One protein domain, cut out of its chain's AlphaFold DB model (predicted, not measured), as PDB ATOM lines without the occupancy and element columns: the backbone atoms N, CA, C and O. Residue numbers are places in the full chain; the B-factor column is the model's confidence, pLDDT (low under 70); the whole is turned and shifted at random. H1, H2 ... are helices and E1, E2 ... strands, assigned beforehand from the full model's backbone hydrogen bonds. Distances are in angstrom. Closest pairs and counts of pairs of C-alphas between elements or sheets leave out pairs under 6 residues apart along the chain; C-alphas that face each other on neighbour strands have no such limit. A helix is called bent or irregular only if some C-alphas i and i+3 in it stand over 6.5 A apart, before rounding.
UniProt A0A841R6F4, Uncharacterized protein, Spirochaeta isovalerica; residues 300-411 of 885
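Overview. This is residues 300 to 411 of the 885 residues of an uncharacterized protein of Spirochaeta isovalerica (UniProt A0A841R6F4). A small hairpin of two short strands, E1 and E2, sits at one end of a group of five crossed helices, with H2 running through the middle from near H1 to near E2. H3 crosses H2, while H1 and H5 make the other end of the long axis and H4 folds back on H5. The printed part has 112 residues, with the named elements in the order H1, H2, H3, E1, E2, H4, H5 and an antiparallel sheet of order E1 - E2. The class is mostly helix, and the whole is compact, with a radius of gyration of the C-alphas of 13.5 A and spans of 40 by 27 by 23 A.

Along the chain. E1 is residues 364 to 366, beginning at C-alpha 364 (4.539, 8.207, 123.784), and E2 is residues 374 to 376. H2 is residues 320 to 333, 19.7 A long, and H3, the longest helix, is residues 340 to 355, 22.8 A long. H1 is residues 300 to 312, 18.8 A long, beginning at C-alpha 300 (27.571, -0.284, 121.367). H4 is residues 384 to 390, 10.0 A long. H5 is residues 396 to 408, 16.9 A long, ending at C-alpha 408 (26.157, -5.726, 130.926). H2 and H5 are irregular: C-alphas 327 and 330 are 7.6 A apart, and C-alphas 403 and 406 are 7.3 A apart.

Arrangement. E1 and E2 form a hairpin and are antiparallel at 128 degrees, with N 365 and O 375 within hydrogen-bond range at 2.9 A. The closest C-alphas of H2 and E2, those of Ile 332 and Val 375, are 4.8 A apart. H2 touches H3 at a steep tilt of 60 degrees, opposite ways, closest at the C-alphas of Arg 321 and Phe 349, 5.2 A. With residues 320 to 324 alone, H2 touches H1, about perpendicular at 79 degrees; the closest C-alphas are those of Ala 303 and Glu 320, 5.4 A. H1 touches H5 at a steep tilt of 50 degrees, opposite ways, closest at the C-alphas of Cys 302 and Val 408, 5.8 A. H4 and H5 form a helical hairpin and touch, H5 with residues 397 to 398 alone; the C-alphas of Glu 385 and Ala 398 are closest, at 5.6 A. H2 and H4 are close but not clearly touching, with the closest C-alphas, those of Tyr 329 and Met 384, 7.9 A apart. H1 and H3 are apart. Every O i to N i+4 pair is within hydrogen-bond range in H1, H3 and H4, but 7 of 10 in H2 and 7 of 9 in H5.

Size, cuts and confidence. The two C-alphas farthest apart, those of Asp 314 and Ala 371, are 40.9 A apart. The printed part has no cut, and no link is long. The mean pLDDT of the printed part is 92.3, and no printed residue is under 70.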
ATOM      1  N   ASP A 300      27.577   0.655 122.495       84.81
ATOM      2  CA  ASP A 300      27.571  -0.284 121.367       84.81
ATOM      3  C   ASP A 300      28.198  -1.631 121.757       84.81
ATOM      4  O   ASP A 300      27.627  -2.690 121.494       84.81
ATOM      5  N   GLU A 301      29.333  -1.617 122.466       89.38
ATOM      6  CA  GLU A 301      29.966  -2.841 122.976       89.38
ATOM      7  C   GLU A 301      29.034  -3.589 123.955       89.38
ATOM      8  O   GLU A 301      28.951  -4.819 123.910       89.38
ATOM      9  N   CYS A 302      28.267  -2.865 124.778       91.44
ATOM     10  CA  CYS A 302      27.252  -3.440 125.665       91.44
ATOM     11  C   CYS A 302      26.100  -4.093 124.883       91.44
ATOM     12  O   CYS A 302      25.640  -5.177 125.243       91.44
ATOM     13  N   ALA A 303      25.629  -3.460 123.803       93.62
ATOM     14  CA  ALA A 303      24.566  -4.019 122.970       93.62
ATOM     15  C   ALA A 303      25.000  -5.329 122.291       93.62
ATOM     16  O   ALA A 303      24.242  -6.303 122.269       93.62
ATOM     17  N   VAL A 304      26.247  -5.383 121.809       94.12
ATOM     18  CA  VAL A 304      26.856  -6.602 121.259       94.12
ATOM     19  C   VAL A 304      26.932  -7.709 122.311       94.12
ATOM     20  O   VAL A 304      26.602  -8.859 122.014       94.12
ATOM     21  N   GLU A 305      27.341  -7.385 123.538       93.19
ATOM     22  CA  GLU A 305      27.420  -8.366 124.623       93.19
ATOM     23  C   GLU A 305      26.037  -8.898 125.018       93.19
ATOM     24  O   GLU A 305      25.847 -10.108 125.118       93.19
ATOM     25  N   MET A 306      25.031  -8.027 125.131       95.81
ATOM     26  CA  MET A 306      23.657  -8.453 125.414       95.81
ATOM     27  C   MET A 306      23.120  -9.405 124.330       95.81
ATOM     28  O   MET A 306      22.494 -10.420 124.635       95.81
ATOM     29  N   ASN A 307      23.443  -9.153 123.057       97.44
ATOM     30  CA  ASN A 307      23.112 -10.066 121.961       97.44
ATOM     31  C   ASN A 307      23.770 -11.450 122.091       97.44
ATOM     32  O   ASN A 307      23.167 -12.459 121.706       97.44
ATOM     33  N   ARG A 308      24.981 -11.540 122.658       95.81
ATOM     34  CA  ARG A 308      25.606 -12.838 122.966       95.81
ATOM     35  C   ARG A 308      24.828 -13.591 124.041       95.81
ATOM     36  O   ARG A 308      24.648 -14.799 123.898       95.81
ATOM     37  N   ILE A 309      24.322 -12.894 125.061       96.06
ATOM     38  CA  ILE A 309      23.488 -13.486 126.119       96.06
ATOM     39  C   ILE A 309      22.153 -13.981 125.551       96.06
ATOM     40  O   ILE A 309      21.747 -15.106 125.849       96.06
ATOM     41  N   PHE A 310      21.494 -13.204 124.685       97.62
ATOM     42  CA  PHE A 310      20.282 -13.656 123.990       97.62
ATOM     43  C   PHE A 310      20.541 -14.922 123.165       97.62
ATOM     44  O   PHE A 310      19.823 -15.911 123.315       97.62
ATOM     45  N   THR A 311      21.628 -14.942 122.390       97.38
ATOM     46  CA  THR A 311      22.024 -16.117 121.591       97.38
ATOM     47  C   THR A 311      22.296 -17.344 122.468       97.38
ATOM     48  O   THR A 311      21.909 -18.457 122.118       97.38
ATOM     49  N   ALA A 312      22.929 -17.159 123.631       96.56
ATOM     50  CA  ALA A 312      23.192 -18.237 124.586       96.56
ATOM     51  C   ALA A 312      21.917 -18.813 125.236       96.56
ATOM     52  O   ALA A 312      21.960 -19.919 125.773       96.56
ATOM     53  N   ASN A 313      20.797 -18.089 125.168       96.31
ATOM     54  CA  ASN A 313      19.478 -18.493 125.659       96.31
ATOM     55  C   ASN A 313      18.511 -18.883 124.520       96.31
ATOM     56  O   ASN A 313      17.291 -18.797 124.683       96.31
ATOM     57  N   ASP A 314      19.047 -19.320 123.374       96.50
ATOM     58  CA  ASP A 314      18.292 -19.769 122.194       96.50
ATOM     59  C   ASP A 314      17.365 -18.690 121.586       96.50
ATOM     60  O   ASP A 314      16.303 -19.002 121.037       96.50
ATOM     61  N   LEU A 315      17.752 -17.412 121.684       96.94
ATOM     62  CA  LEU A 315      17.078 -16.287 121.031       96.94
ATOM     63  C   LEU A 315      17.926 -15.716 119.885       96.94
ATOM     64  O   LEU A 315      19.152 -15.783 119.903       96.94
ATOM     65  N   GLU A 316      17.267 -15.144 118.879       96.81
ATOM     66  CA  GLU A 316      17.953 -14.475 117.771       96.81
ATOM     67  C   GLU A 316      18.527 -13.118 118.227       96.81
ATOM     68  O   GLU A 316      17.942 -12.456 119.086       96.81
ATOM     69  N   PRO A 317      19.643 -12.648 117.648       97.06
ATOM     70  CA  PRO A 317      20.146 -11.308 117.932       97.06
ATOM     71  C   PRO A 317      19.130 -10.212 117.562       97.06
ATOM     72  O   PRO A 317      18.514 -10.251 116.492       97.06
ATOM     73  N   LEU A 318      18.989  -9.202 118.423       96.75
ATOM     74  CA  LEU A 318      18.198  -7.996 118.176       96.75
ATOM     75  C   LEU A 318      19.043  -6.892 117.522       96.75
ATOM     76  O   LEU A 318      20.273  -6.893 117.599       96.75
ATOM     77  N   ASP A 319      18.374  -5.919 116.897       96.94
ATOM     78  CA  ASP A 319      19.022  -4.682 116.440       96.94
ATOM     79  C   ASP A 319      19.601  -3.930 117.649       96.94
ATOM     80  O   ASP A 319      18.914  -3.723 118.652       96.94
ATOM     81  N   GLU A 320      20.863  -3.515 117.560       96.44
ATOM     82  CA  GLU A 320      21.578  -2.862 118.662       96.44
ATOM     83  C   GLU A 320      20.882  -1.573 119.125       96.44
ATOM     84  O   GLU A 320      20.918  -1.253 120.313       96.44
ATOM     85  N   ARG A 321      20.166  -0.869 118.231       96.75
ATOM     86  CA  ARG A 321      19.395   0.337 118.580       96.75
ATOM     87  C   ARG A 321      18.247   0.021 119.538       96.75
ATOM     88  O   ARG A 321      17.998   0.795 120.460       96.75
ATOM     89  N   LEU A 322      17.591  -1.131 119.372       96.69
ATOM     90  CA  LEU A 322      16.555  -1.598 120.297       96.69
ATOM     91  C   LEU A 322      17.155  -1.953 121.661       96.69
ATOM     92  O   LEU A 322      16.616  -1.550 122.687       96.69
ATOM     93  N   ILE A 323      18.295  -2.643 121.685       97.00
ATOM     94  CA  ILE A 323      18.963  -3.025 122.939       97.00
ATOM     95  C   ILE A 323      19.440  -1.787 123.711       97.00
ATOM     96  O   ILE A 323      19.241  -1.685 124.922       97.00
ATOM     97  N   ARG A 324      20.035  -0.810 123.017       95.56
ATOM     98  CA  ARG A 324      20.445   0.465 123.622       95.56
ATOM     99  C   ARG A 324      19.242   1.212 124.192       95.56
ATOM    100  O   ARG A 324      19.323   1.706 125.313       95.56
ATOM    101  N   PHE A 325      18.113   1.232 123.487       96.00
ATOM    102  CA  PHE A 325      16.872   1.792 124.020       96.00
ATOM    103  C   PHE A 325      16.393   1.067 125.282       96.00
ATOM    104  O   PHE A 325      16.064   1.724 126.269       96.00
ATOM    105  N   MET A 326      16.437  -0.270 125.306       95.88
ATOM    106  CA  MET A 326      16.107  -1.050 126.508       95.88
ATOM    107  C   MET A 326      16.973  -0.635 127.712       95.88
ATOM    108  O   MET A 326      16.471  -0.575 128.832       95.88
ATOM    109  N   SER A 327      18.240  -0.251 127.496       94.06
ATOM    110  CA  SER A 327      19.140   0.210 128.568       94.06
ATOM    111  C   SER A 327      18.724   1.526 129.231       94.06
ATOM    112  O   SER A 327      19.000   1.711 130.421       94.06
ATOM    113  N   ILE A 328      18.010   2.396 128.507       94.19
ATOM    114  CA  ILE A 328      17.478   3.673 129.010       94.19
ATOM    115  C   ILE A 328      15.965   3.632 129.264       94.19
ATOM    116  O   ILE A 328      15.395   4.636 129.687       94.19
ATOM    117  N   TYR A 329      15.308   2.485 129.061       93.69
ATOM    118  CA  TYR A 329      13.854   2.337 129.187       93.69
ATOM    119  C   TYR A 329      13.329   2.858 130.530       93.69
ATOM    120  O   TYR A 329      12.383   3.639 130.560       93.69
ATOM    121  N   PHE A 330      14.003   2.527 131.636       91.06
ATOM    122  CA  PHE A 330      13.625   2.966 132.985       91.06
ATOM    123  C   PHE A 330      13.619   4.499 133.163       91.06
ATOM    124  O   PHE A 330      12.860   5.022 133.988       91.06
ATOM    125  N   LYS A 331      14.441   5.227 132.386       92.00
ATOM    126  CA  LYS A 331      14.468   6.697 132.374       92.00
ATOM    127  C   LYS A 331      13.256   7.281 131.656       92.00
ATOM    128  O   LYS A 331      12.669   8.250 132.135       92.00
ATOM    129  N   ILE A 332      12.890   6.682 130.525       90.69
ATOM    130  CA  ILE A 332      11.764   7.103 129.679       90.69
ATOM    131  C   ILE A 332      10.440   6.757 130.360       90.69
ATOM    132  O   ILE A 332       9.508   7.552 130.346       90.69
ATOM    133  N   GLU A 333      10.382   5.590 130.996       88.19
ATOM    134  CA  GLU A 333       9.262   5.141 131.813       88.19
ATOM    135  C   GLU A 333       8.954   6.180 132.906       88.19
ATOM    136  O   GLU A 333       7.824   6.635 133.047       88.19
ATOM    137  N   ASN A 334       9.952   6.642 133.661       80.31
ATOM    138  CA  ASN A 334       9.722   7.467 134.852       80.31
ATOM    139  C   ASN A 334       9.964   8.974 134.650       80.31
ATOM    140  O   ASN A 334      10.282   9.649 135.625       80.31
ATOM    141  N   ASP A 335       9.867   9.504 133.426       87.31
ATOM    142  CA  ASP A 335      10.149  10.920 133.109       87.31
ATOM    143  C   ASP A 335      11.394  11.465 133.845       87.31
ATOM    144  O   ASP A 335      11.338  12.448 134.582       87.31
ATOM    145  N   GLN A 336      12.511  10.734 133.745       86.38
ATOM    146  CA  GLN A 336      13.727  10.968 134.545       86.38
ATOM    147  C   GLN A 336      14.651  12.039 133.959       86.38
ATOM    148  O   GLN A 336      15.637  12.398 134.590       86.38
ATOM    149  N   GLY A 337      14.334  12.530 132.762       85.94
ATOM    150  CA  GLY A 337      15.118  13.528 132.048       85.94
ATOM    151  C   GLY A 337      16.237  12.859 131.267       85.94
ATOM    152  O   GLY A 337      17.045  12.115 131.821       85.94
ATOM    153  N   LEU A 338      16.262  13.086 129.957       89.00
ATOM    154  CA  LEU A 338      17.251  12.476 129.076       89.00
ATOM    155  C   LEU A 338      18.446  13.415 128.876       89.00
ATOM    156  O   LEU A 338      18.275  14.601 128.553       89.00
ATOM    157  N   THR A 339      19.658  12.873 129.030       89.00
ATOM    158  CA  THR A 339      20.894  13.543 128.600       89.00
ATOM    159  C   THR A 339      20.940  13.654 127.072       89.00
ATOM    160  O   THR A 339      20.102  13.092 126.359       89.00
ATOM    161  N   SER A 340      21.925  14.376 126.535       89.38
ATOM    162  CA  SER A 340      22.120  14.431 125.078       89.38
ATOM    163  C   SER A 340      22.413  13.043 124.481       89.38
ATOM    164  O   SER A 340      21.874  12.706 123.429       89.38
ATOM    165  N   GLU A 341      23.166  12.191 125.184       89.06
ATOM    166  CA  GLU A 341      23.407  10.799 124.777       89.06
ATOM    167  C   GLU A 341      22.128   9.951 124.805       89.06
ATOM    168  O   GLU A 341      21.817   9.271 123.823       89.06
ATOM    169  N   ASP A 342      21.342  10.041 125.883       91.94
ATOM    170  CA  ASP A 342      20.077   9.311 126.003       91.94
ATOM    171  C   ASP A 342      19.106   9.681 124.861       91.94
ATOM    172  O   ASP A 342      18.436   8.816 124.296       91.94
ATOM    173  N   LYS A 343      19.048  10.963 124.469       91.88
ATOM    174  CA  LYS A 343      18.222  11.425 123.338       91.88
ATOM    175  C   LYS A 343      18.661  10.824 122.014       91.88
ATOM    176  O   LYS A 343      17.813  10.453 121.207       91.88
ATOM    177  N   ARG A 344      19.970  10.701 121.779       92.12
ATOM    178  CA  ARG A 344      20.488  10.046 120.570       92.12
ATOM    179  C   ARG A 344      20.119   8.566 120.546       92.12
ATOM    180  O   ARG A 344      19.706   8.073 119.499       92.12
ATOM    181  N   ILE A 345      20.181   7.883 121.693       93.88
ATOM    182  CA  ILE A 345      19.704   6.497 121.830       93.88
ATOM    183  C   ILE A 345      18.204   6.401 121.506       93.88
ATOM    184  O   ILE A 345      17.809   5.547 120.713       93.88
ATOM    185  N   PHE A 346      17.381   7.294 122.063       94.75
ATOM    186  CA  PHE A 346      15.941   7.348 121.788       94.75
ATOM    187  C   PHE A 346      15.649   7.568 120.296       94.75
ATOM    188  O   PHE A 346      14.899   6.809 119.685       94.75
ATOM    189  N   ASN A 347      16.290   8.566 119.684       94.06
ATOM    190  CA  ASN A 347      16.097   8.904 118.273       94.06
ATOM    191  C   ASN A 347      16.529   7.761 117.342       94.06
ATOM    192  O   ASN A 347      15.842   7.469 116.362       94.06
ATOM    193  N   ALA A 348      17.634   7.079 117.657       94.62
ATOM    194  CA  ALA A 348      18.084   5.913 116.902       94.62
ATOM    195  C   ALA A 348      17.068   4.760 116.970       94.62
ATOM    196  O   ALA A 348      16.846   4.065 115.976       94.62
ATOM    197  N   PHE A 349      16.416   4.570 118.117       95.88
ATOM    198  CA  PHE A 349      15.344   3.592 118.261       95.88
ATOM    199  C   PHE A 349      14.074   3.974 117.483       95.88
ATOM    200  O   PHE A 349      13.513   3.117 116.802       95.88
ATOM    201  N   GLU A 350      13.659   5.241 117.489       95.81
ATOM    202  CA  GLU A 350      12.530   5.697 116.661       95.81
ATOM    203  C   GLU A 350      12.816   5.495 115.165       95.81
ATOM    204  O   GLU A 350      11.951   5.046 114.409       95.81
ATOM    205  N   GLN A 351      14.058   5.739 114.731       95.69
ATOM    206  CA  GLN A 351      14.486   5.432 113.367       95.69
ATOM    207  C   GLN A 351      14.377   3.928 113.066       95.69
ATOM    208  O   GLN A 351      13.850   3.542 112.020       95.69
ATOM    209  N   TYR A 352      14.835   3.072 113.982       96.38
ATOM    210  CA  TYR A 352      14.686   1.622 113.860       96.38
ATOM    211  C   TYR A 352      13.210   1.201 113.739       96.38
ATOM    212  O   TYR A 352      12.859   0.417 112.853       96.38
ATOM    213  N   ALA A 353      12.328   1.744 114.581       95.50
ATOM    214  CA  ALA A 353      10.898   1.451 114.537       95.50
ATOM    215  C   ALA A 353      10.274   1.859 113.192       95.50
ATOM    216  O   ALA A 353       9.543   1.073 112.576       95.50
ATOM    217  N   ALA A 354      10.643   3.034 112.671       95.69
ATOM    218  CA  ALA A 354      10.211   3.505 111.359       95.69
ATOM    219  C   ALA A 354      10.690   2.586 110.216       95.69
ATOM    220  O   ALA A 354       9.906   2.247 109.325       95.69
ATOM    221  N   GLU A 355      11.939   2.107 110.258       96.69
ATOM    222  CA  GLU A 355      12.479   1.127 109.299       96.69
ATOM    223  C   GLU A 355      11.713  -0.209 109.336       96.69
ATOM    224  O   GLU A 355      11.514  -0.851 108.298       96.69
ATOM    225  N   LYS A 356      11.226  -0.611 110.518       94.81
ATOM    226  CA  LYS A 356      10.354  -1.782 110.714       94.81
ATOM    227  C   LYS A 356       8.877  -1.515 110.416       94.81
ATOM    228  O   LYS A 356       8.095  -2.463 110.417       94.81
ATOM    229  N   LYS A 357       8.507  -0.273 110.080       95.56
ATOM    230  CA  LYS A 357       7.125   0.177 109.836       95.56
ATOM    231  C   LYS A 357       6.205  -0.025 111.046       95.56
ATOM    232  O   LYS A 357       5.028  -0.343 110.874       95.56
ATOM    233  N   ILE A 358       6.750   0.143 112.247       93.56
ATOM    234  CA  ILE A 358       5.999   0.130 113.502       93.56
ATOM    235  C   ILE A 358       5.608   1.572 113.823       93.56
ATOM    236  O   ILE A 358       6.455   2.463 113.801       93.56
ATOM    237  N   ASP A 359       4.322   1.807 114.078       90.94
ATOM    238  CA  ASP A 359       3.812   3.121 114.472       90.94
ATOM    239  C   ASP A 359       3.940   3.296 115.988       90.94
ATOM    240  O   ASP A 359       3.178   2.719 116.764       90.94
ATOM    241  N   THR A 360       4.917   4.100 116.397       92.38
ATOM    242  CA  THR A 360       5.223   4.398 117.800       92.38
ATOM    243  C   THR A 360       4.425   5.584 118.339       92.38
ATOM    244  O   THR A 360       4.523   5.900 119.521       92.38
ATOM    245  N   SER A 361       3.588   6.250 117.533       89.19
ATOM    246  CA  SER A 361       2.913   7.492 117.946       89.19
ATOM    247  C   SER A 361       2.042   7.335 119.199       89.19
ATOM    248  O   SER A 361       1.950   8.256 120.007       89.19
ATOM    249  N   ALA A 362       1.444   6.156 119.395       89.69
ATOM    250  CA  ALA A 362       0.634   5.833 120.568       89.69
ATOM    251  C   ALA A 362       1.456   5.386 121.793       89.69
ATOM    252  O   ALA A 362       0.894   5.256 122.881       89.69
ATOM    253  N   PHE A 363       2.755   5.116 121.628       93.00
ATOM    254  CA  PHE A 363       3.647   4.669 122.704       93.00
ATOM    255  C   PHE A 363       4.050   5.810 123.627       93.00
ATOM    256  O   PHE A 363       4.446   5.557 124.761       93.00
ATOM    257  N   TRP A 364       3.937   7.049 123.149       93.75
ATOM    258  CA  TRP A 364       4.539   8.207 123.784       93.75
ATOM    259  C   TRP A 364       3.518   9.212 124.309       93.75
ATOM    260  O   TRP A 364       2.462   9.431 123.714       93.75
ATOM    261  N   GLU A 365       3.900   9.897 125.377       91.50
ATOM    262  CA  GLU A 365       3.316  11.157 125.832       91.50
ATOM    263  C   GLU A 365       4.419  12.221 126.000       91.50
ATOM    264  O   GLU A 365       5.613  11.917 125.916       91.50
ATOM    265  N   ASP A 366       4.036  13.490 126.154       89.56
ATOM    266  CA  ASP A 366       4.995  14.581 126.350       89.56
ATOM    267  C   ASP A 366       5.501  14.621 127.798       89.56
ATOM    268  O   ASP A 366       4.710  14.653 128.746       89.56
ATOM    269  N   SER A 367       6.828  14.676 127.951       86.31
ATOM    270  CA  SER A 367       7.492  14.883 129.242       86.31
ATOM    271  C   SER A 367       6.993  16.157 129.925       86.31
ATOM    272  O   SER A 367       6.807  17.199 129.289       86.31
ATOM    273  N   GLN A 368       6.839  16.094 131.247       79.25
ATOM    274  CA  GLN A 368       6.480  17.247 132.072       79.25
ATOM    275  C   GLN A 368       7.700  18.086 132.485       79.25
ATOM    276  O   GLN A 368       7.536  19.143 133.099       79.25
ATOM    277  N   ILE A 369       8.923  17.629 132.183       75.31
ATOM    278  CA  ILE A 369      10.165  18.195 132.745       75.31
ATOM    279  C   ILE A 369      11.096  18.746 131.689       75.31
ATOM    280  O   ILE A 369      11.769  19.751 131.918       75.31
ATOM    281  N   GLN A 370      11.123  18.109 130.522       80.50
ATOM    282  CA  GLN A 370      12.037  18.457 129.459       80.50
ATOM    283  C   GLN A 370      11.245  18.653 128.174       80.50
ATOM    284  O   GLN A 370      10.624  17.738 127.637       80.50
ATOM    285  N   ALA A 371      11.278  19.883 127.663       77.44
ATOM    286  CA  ALA A 371      10.624  20.209 126.410       77.44
ATOM    287  C   ALA A 371      11.141  19.298 125.287       77.44
ATOM    288  O   ALA A 371      12.346  19.067 125.168       77.44
ATOM    289  N   ARG A 372      10.220  18.834 124.432       80.06
ATOM    290  CA  ARG A 372      10.507  17.961 123.280       80.06
ATOM    291  C   ARG A 372      11.026  16.561 123.653       80.06
ATOM    292  O   ARG A 372      11.439  15.829 122.759       80.06
ATOM    293  N   GLN A 373      10.979  16.169 124.927       87.25
ATOM    294  CA  GLN A 373      11.229  14.793 125.354       87.25
ATOM    295  C   GLN A 373       9.918  14.000 125.374       87.25
ATOM    296  O   GLN A 373       8.874  14.507 125.792       87.25
ATOM    297  N   LYS A 374       9.983  12.742 124.939       91.00
ATOM    298  CA  LYS A 374       8.883  11.779 125.020       91.00
ATOM    299  C   LYS A 374       9.075  10.834 126.201       91.00
ATOM    300  O   LYS A 374      10.205  10.473 126.525       91.00
ATOM    301  N   VAL A 375       7.970  10.446 126.826       91.50
ATOM    302  CA  VAL A 375       7.917   9.439 127.897       91.50
ATOM    303  C   VAL A 375       6.877   8.377 127.571       91.50
ATOM    304  O   VAL A 375       6.105   8.541 126.626       91.50
ATOM    305  N   ILE A 376       6.891   7.260 128.294       91.25
ATOM    306  CA  ILE A 376       6.014   6.122 127.996       91.25
ATOM    307  C   ILE A 376       4.557   6.458 128.322       91.25
ATOM    308  O   ILE A 376       4.222   6.809 129.447       91.25
ATOM    309  N   ASN A 377       3.666   6.237 127.357       90.75
ATOM    310  CA  ASN A 377       2.235   6.169 127.604       90.75
ATOM    311  C   ASN A 377       1.900   4.822 128.256       90.75
ATOM    312  O   ASN A 377       1.614   3.832 127.576       90.75
ATOM    313  N   TYR A 378       1.889   4.793 129.587       85.12
ATOM    314  CA  TYR A 378       1.649   3.579 130.373       85.12
ATOM    315  C   TYR A 378       0.305   2.894 130.108       85.12
ATOM    316  O   TYR A 378       0.162   1.700 130.366       85.12
ATOM    317  N   LYS A 379      -0.703   3.614 129.590       86.06
ATOM    318  CA  LYS A 379      -1.981   2.990 129.202       86.06
ATOM    319  C   LYS A 379      -1.818   2.097 127.974       86.06
ATOM    320  O   LYS A 379      -2.595   1.160 127.803       86.06
ATOM    321  N   ARG A 380      -0.854   2.416 127.107       86.38
ATOM    322  CA  ARG A 380      -0.564   1.671 125.879       86.38
ATOM    323  C   ARG A 380       0.573   0.670 126.067       86.38
ATOM    324  O   ARG A 380       0.457  -0.444 125.569       86.38
ATOM    325  N   LEU A 381       1.631   1.078 126.760       89.75
ATOM    326  CA  LEU A 381       2.836   0.300 127.025       89.75
ATOM    327  C   LEU A 381       3.108   0.278 128.537       89.75
ATOM    328  O   LEU A 381       3.830   1.137 129.035       89.75
ATOM    329  N   PRO A 382       2.503  -0.658 129.287       88.19
ATOM    330  CA  PRO A 382       2.660  -0.704 130.739       88.19
ATOM    331  C   PRO A 382       4.057  -1.151 131.191       88.19
ATOM    332  O   PRO A 382       4.464  -0.797 132.294       88.19
ATOM    333  N   ASP A 383       4.767  -1.930 130.372       90.81
ATOM    334  CA  ASP A 383       6.067  -2.513 130.699       90.81
ATOM    335  C   ASP A 383       6.882  -2.878 129.438       90.81
ATOM    336  O   ASP A 383       6.474  -2.652 128.290       90.81
ATOM    337  N   MET A 384       8.090  -3.405 129.659       92.88
ATOM    338  CA  MET A 384       9.005  -3.813 128.592       92.88
ATOM    339  C   MET A 384       8.527  -5.075 127.859       92.88
ATOM    340  O   MET A 384       8.857  -5.243 126.687       92.88
ATOM    341  N   GLU A 385       7.745  -5.949 128.502       95.12
ATOM    342  CA  GLU A 385       7.163  -7.122 127.835       95.12
ATOM    343  C   GLU A 385       6.178  -6.674 126.751       95.12
ATOM    344  O   GLU A 385       6.303  -7.099 125.602       95.12
ATOM    345  N   ALA A 386       5.291  -5.727 127.074       93.88
ATOM    346  CA  ALA A 386       4.375  -5.114 126.117       93.88
ATOM    347  C   ALA A 386       5.121  -4.432 124.957       93.88
ATOM    348  O   ALA A 386       4.701  -4.529 123.804       93.88
ATOM    349  N   LEU A 387       6.265  -3.790 125.231       93.75
ATOM    350  CA  LEU A 387       7.125  -3.249 124.175       93.75
ATOM    351  C   LEU A 387       7.641  -4.361 123.248       93.75
ATOM    352  O   LEU A 387       7.602  -4.197 122.032       93.75
ATOM    353  N   MET A 388       8.116  -5.490 123.786       95.44
ATOM    354  CA  MET A 388       8.586  -6.608 122.958       95.44
ATOM    355  C   MET A 388       7.465  -7.155 122.065       95.44
ATOM    356  O   MET A 388       7.695  -7.412 120.881       95.44
ATOM    357  N   GLU A 389       6.248  -7.282 122.597       94.69
ATOM    358  CA  GLU A 389       5.085  -7.763 121.844       94.69
ATOM    359  C   GLU A 389       4.719  -6.852 120.664       94.69
ATOM    360  O   GLU A 389       4.463  -7.356 119.569       94.69
ATOM    361  N   GLU A 390       4.759  -5.527 120.837       93.12
ATOM    362  CA  GLU A 390       4.500  -4.566 119.749       93.12
ATOM    363  C   GLU A 390       5.521  -4.682 118.601       93.12
ATOM    364  O   GLU A 390       5.199  -4.419 117.440       93.12
ATOM    365  N   PHE A 391       6.738  -5.146 118.898       93.50
ATOM    366  CA  PHE A 391       7.766  -5.451 117.899       93.50
ATOM    367  C   PHE A 391       7.691  -6.893 117.363       93.50
ATOM    368  O   PHE A 391       8.518  -7.290 116.539       93.50
ATOM    369  N   GLY A 392       6.704  -7.686 117.795       94.44
ATOM    370  CA  GLY A 392       6.549  -9.092 117.418       94.44
ATOM    371  C   GLY A 392       7.642 -10.002 117.990       94.44
ATOM    372  O   GLY A 392       7.940 -11.047 117.406       94.44
ATOM    373  N   LEU A 393       8.266  -9.595 119.097       95.81
ATOM    374  CA  LEU A 393       9.357 -10.299 119.761       95.81
ATOM    375  C   LEU A 393       8.844 -11.135 120.941       95.81
ATOM    376  O   LEU A 393       7.764 -10.912 121.479       95.81
ATOM    377  N   SER A 394       9.629 -12.134 121.352       96.06
ATOM    378  CA  SER A 394       9.305 -12.948 122.527       96.06
ATOM    379  C   SER A 394       9.470 -12.140 123.817       96.06
ATOM    380  O   SER A 394      10.516 -11.532 124.021       96.06
ATOM    381  N   ILE A 395       8.517 -12.239 124.745       95.69
ATOM    382  CA  ILE A 395       8.634 -11.632 126.085       95.69
ATOM    383  C   ILE A 395       9.894 -12.082 126.851       95.69
ATOM    384  O   ILE A 395      10.411 -11.342 127.679       95.69
ATOM    385  N   LYS A 396      10.477 -13.240 126.494       96.44
ATOM    386  CA  LYS A 396      11.744 -13.731 127.061       96.44
ATOM    387  C   LYS A 396      12.911 -12.751 126.899       96.44
ATOM    388  O   LYS A 396      13.830 -12.793 127.711       96.44
ATOM    389  N   TYR A 397      12.903 -11.900 125.866       97.75
ATOM    390  CA  TYR A 397      13.926 -10.857 125.725       97.75
ATOM    391  C   TYR A 397      13.878  -9.880 126.901       97.75
ATOM    392  O   TYR A 397      14.933  -9.525 127.420       97.75
ATOM    393  N   ALA A 398      12.679  -9.488 127.348       95.69
ATOM    394  CA  ALA A 398      12.511  -8.613 128.502       95.69
ATOM    395  C   ALA A 398      12.997  -9.307 129.785       95.69
ATOM    396  O   ALA A 398      13.794  -8.724 130.513       95.69
ATOM    397  N   ASP A 399      12.621 -10.571 130.012       95.00
ATOM    398  CA  ASP A 399      13.079 -11.348 131.174       95.00
ATOM    399  C   ASP A 399      14.610 -11.445 131.253       95.00
ATOM    400  O   ASP A 399      15.209 -11.161 132.292       95.00
ATOM    401  N   ILE A 400      15.258 -11.847 130.154       96.38
ATOM    402  CA  ILE A 400      16.720 -11.991 130.097       96.38
ATOM    403  C   ILE A 400      17.383 -10.627 130.281       96.38
ATOM    404  O   ILE A 400      18.281 -10.486 131.106       96.38
ATOM    405  N   PHE A 401      16.895  -9.598 129.586       95.81
ATOM    406  CA  PHE A 401      17.432  -8.251 129.734       95.81
ATOM    407  C   PHE A 401      17.337  -7.758 131.184       95.81
ATOM    408  O   PHE A 401      18.307  -7.238 131.729       95.81
ATOM    409  N   MET A 402      16.202  -7.954 131.853       91.56
ATOM    410  CA  MET A 402      16.012  -7.511 133.237       91.56
ATOM    411  C   MET A 402      16.915  -8.246 134.237       91.56
ATOM    412  O   MET A 402      17.287  -7.646 135.253       91.56
ATOM    413  N   ASN A 403      17.286  -9.497 133.948       92.69
ATOM    414  CA  ASN A 403      18.181 -10.309 134.775       92.69
ATOM    415  C   ASN A 403      19.670 -10.000 134.541       92.69
ATOM    416  O   ASN A 403      20.438  -9.988 135.501       92.69
ATOM    417  N   ASP A 404      20.071  -9.723 133.298       93.19
ATOM    418  CA  ASP A 404      21.479  -9.558 132.916       93.19
ATOM    419  C   ASP A 404      21.903  -8.091 132.697       93.19
ATOM    420  O   ASP A 404      23.098  -7.791 132.632       93.19
ATOM    421  N   SER A 405      20.963  -7.140 132.619       92.06
ATOM    422  CA  SER A 405      21.276  -5.727 132.326       92.06
ATOM    423  C   SER A 405      22.231  -5.089 133.330       92.06
ATOM    424  O   SER A 405      23.115  -4.349 132.915       92.06
ATOM    425  N   ASP A 406      22.114  -5.392 134.623       90.75
ATOM    426  CA  ASP A 406      23.022  -4.856 135.644       90.75
ATOM    427  C   ASP A 406      24.473  -5.318 135.426       90.75
ATOM    428  O   ASP A 406      25.410  -4.586 135.742       90.75
ATOM    429  N   HIS A 407      24.666  -6.522 134.875       88.12
ATOM    430  CA  HIS A 407      25.988  -7.047 134.541       88.12
ATOM    431  C   HIS A 407      26.559  -6.383 133.282       88.12
ATOM    432  O   HIS A 407      27.732  -6.015 133.272       88.12
ATOM    433  N   VAL A 408      25.727  -6.203 132.250       90.56
ATOM    434  CA  VAL A 408      26.157  -5.726 130.926       90.56
ATOM    435  C   VAL A 408      26.231  -4.206 130.824       90.56
ATOM    436  O   VAL A 408      27.179  -3.686 130.254       90.56
ATOM    437  N   PHE A 409      25.242  -3.491 131.360       91.19
ATOM    438  CA  PHE A 409      25.113  -2.029 131.282       91.19
ATOM    439  C   PHE A 409      25.488  -1.328 132.589       91.19
ATOM    440  O   PHE A 409      25.467  -0.101 132.660       91.19
ATOM    441  N   GLY A 410      25.805  -2.102 133.626       91.88
ATOM    442  CA  GLY A 410      26.022  -1.599 134.969       91.88
ATOM    443  C   GLY A 410      24.720  -1.427 135.752       91.88
ATOM    444  O   GLY A 410      23.633  -1.184 135.210       91.88
ATOM    445  N   ARG A 411      24.859  -1.575 137.070       92.38
ATOM    446  CA  ARG A 411      23.741  -1.624 138.012       92.38
ATOM    447  C   ARG A 411      22.947  -0.322 138.039       92.38
ATOM    448  O   ARG A 411      23.531   0.752 138.212       92.38
TER     449      ARG A 411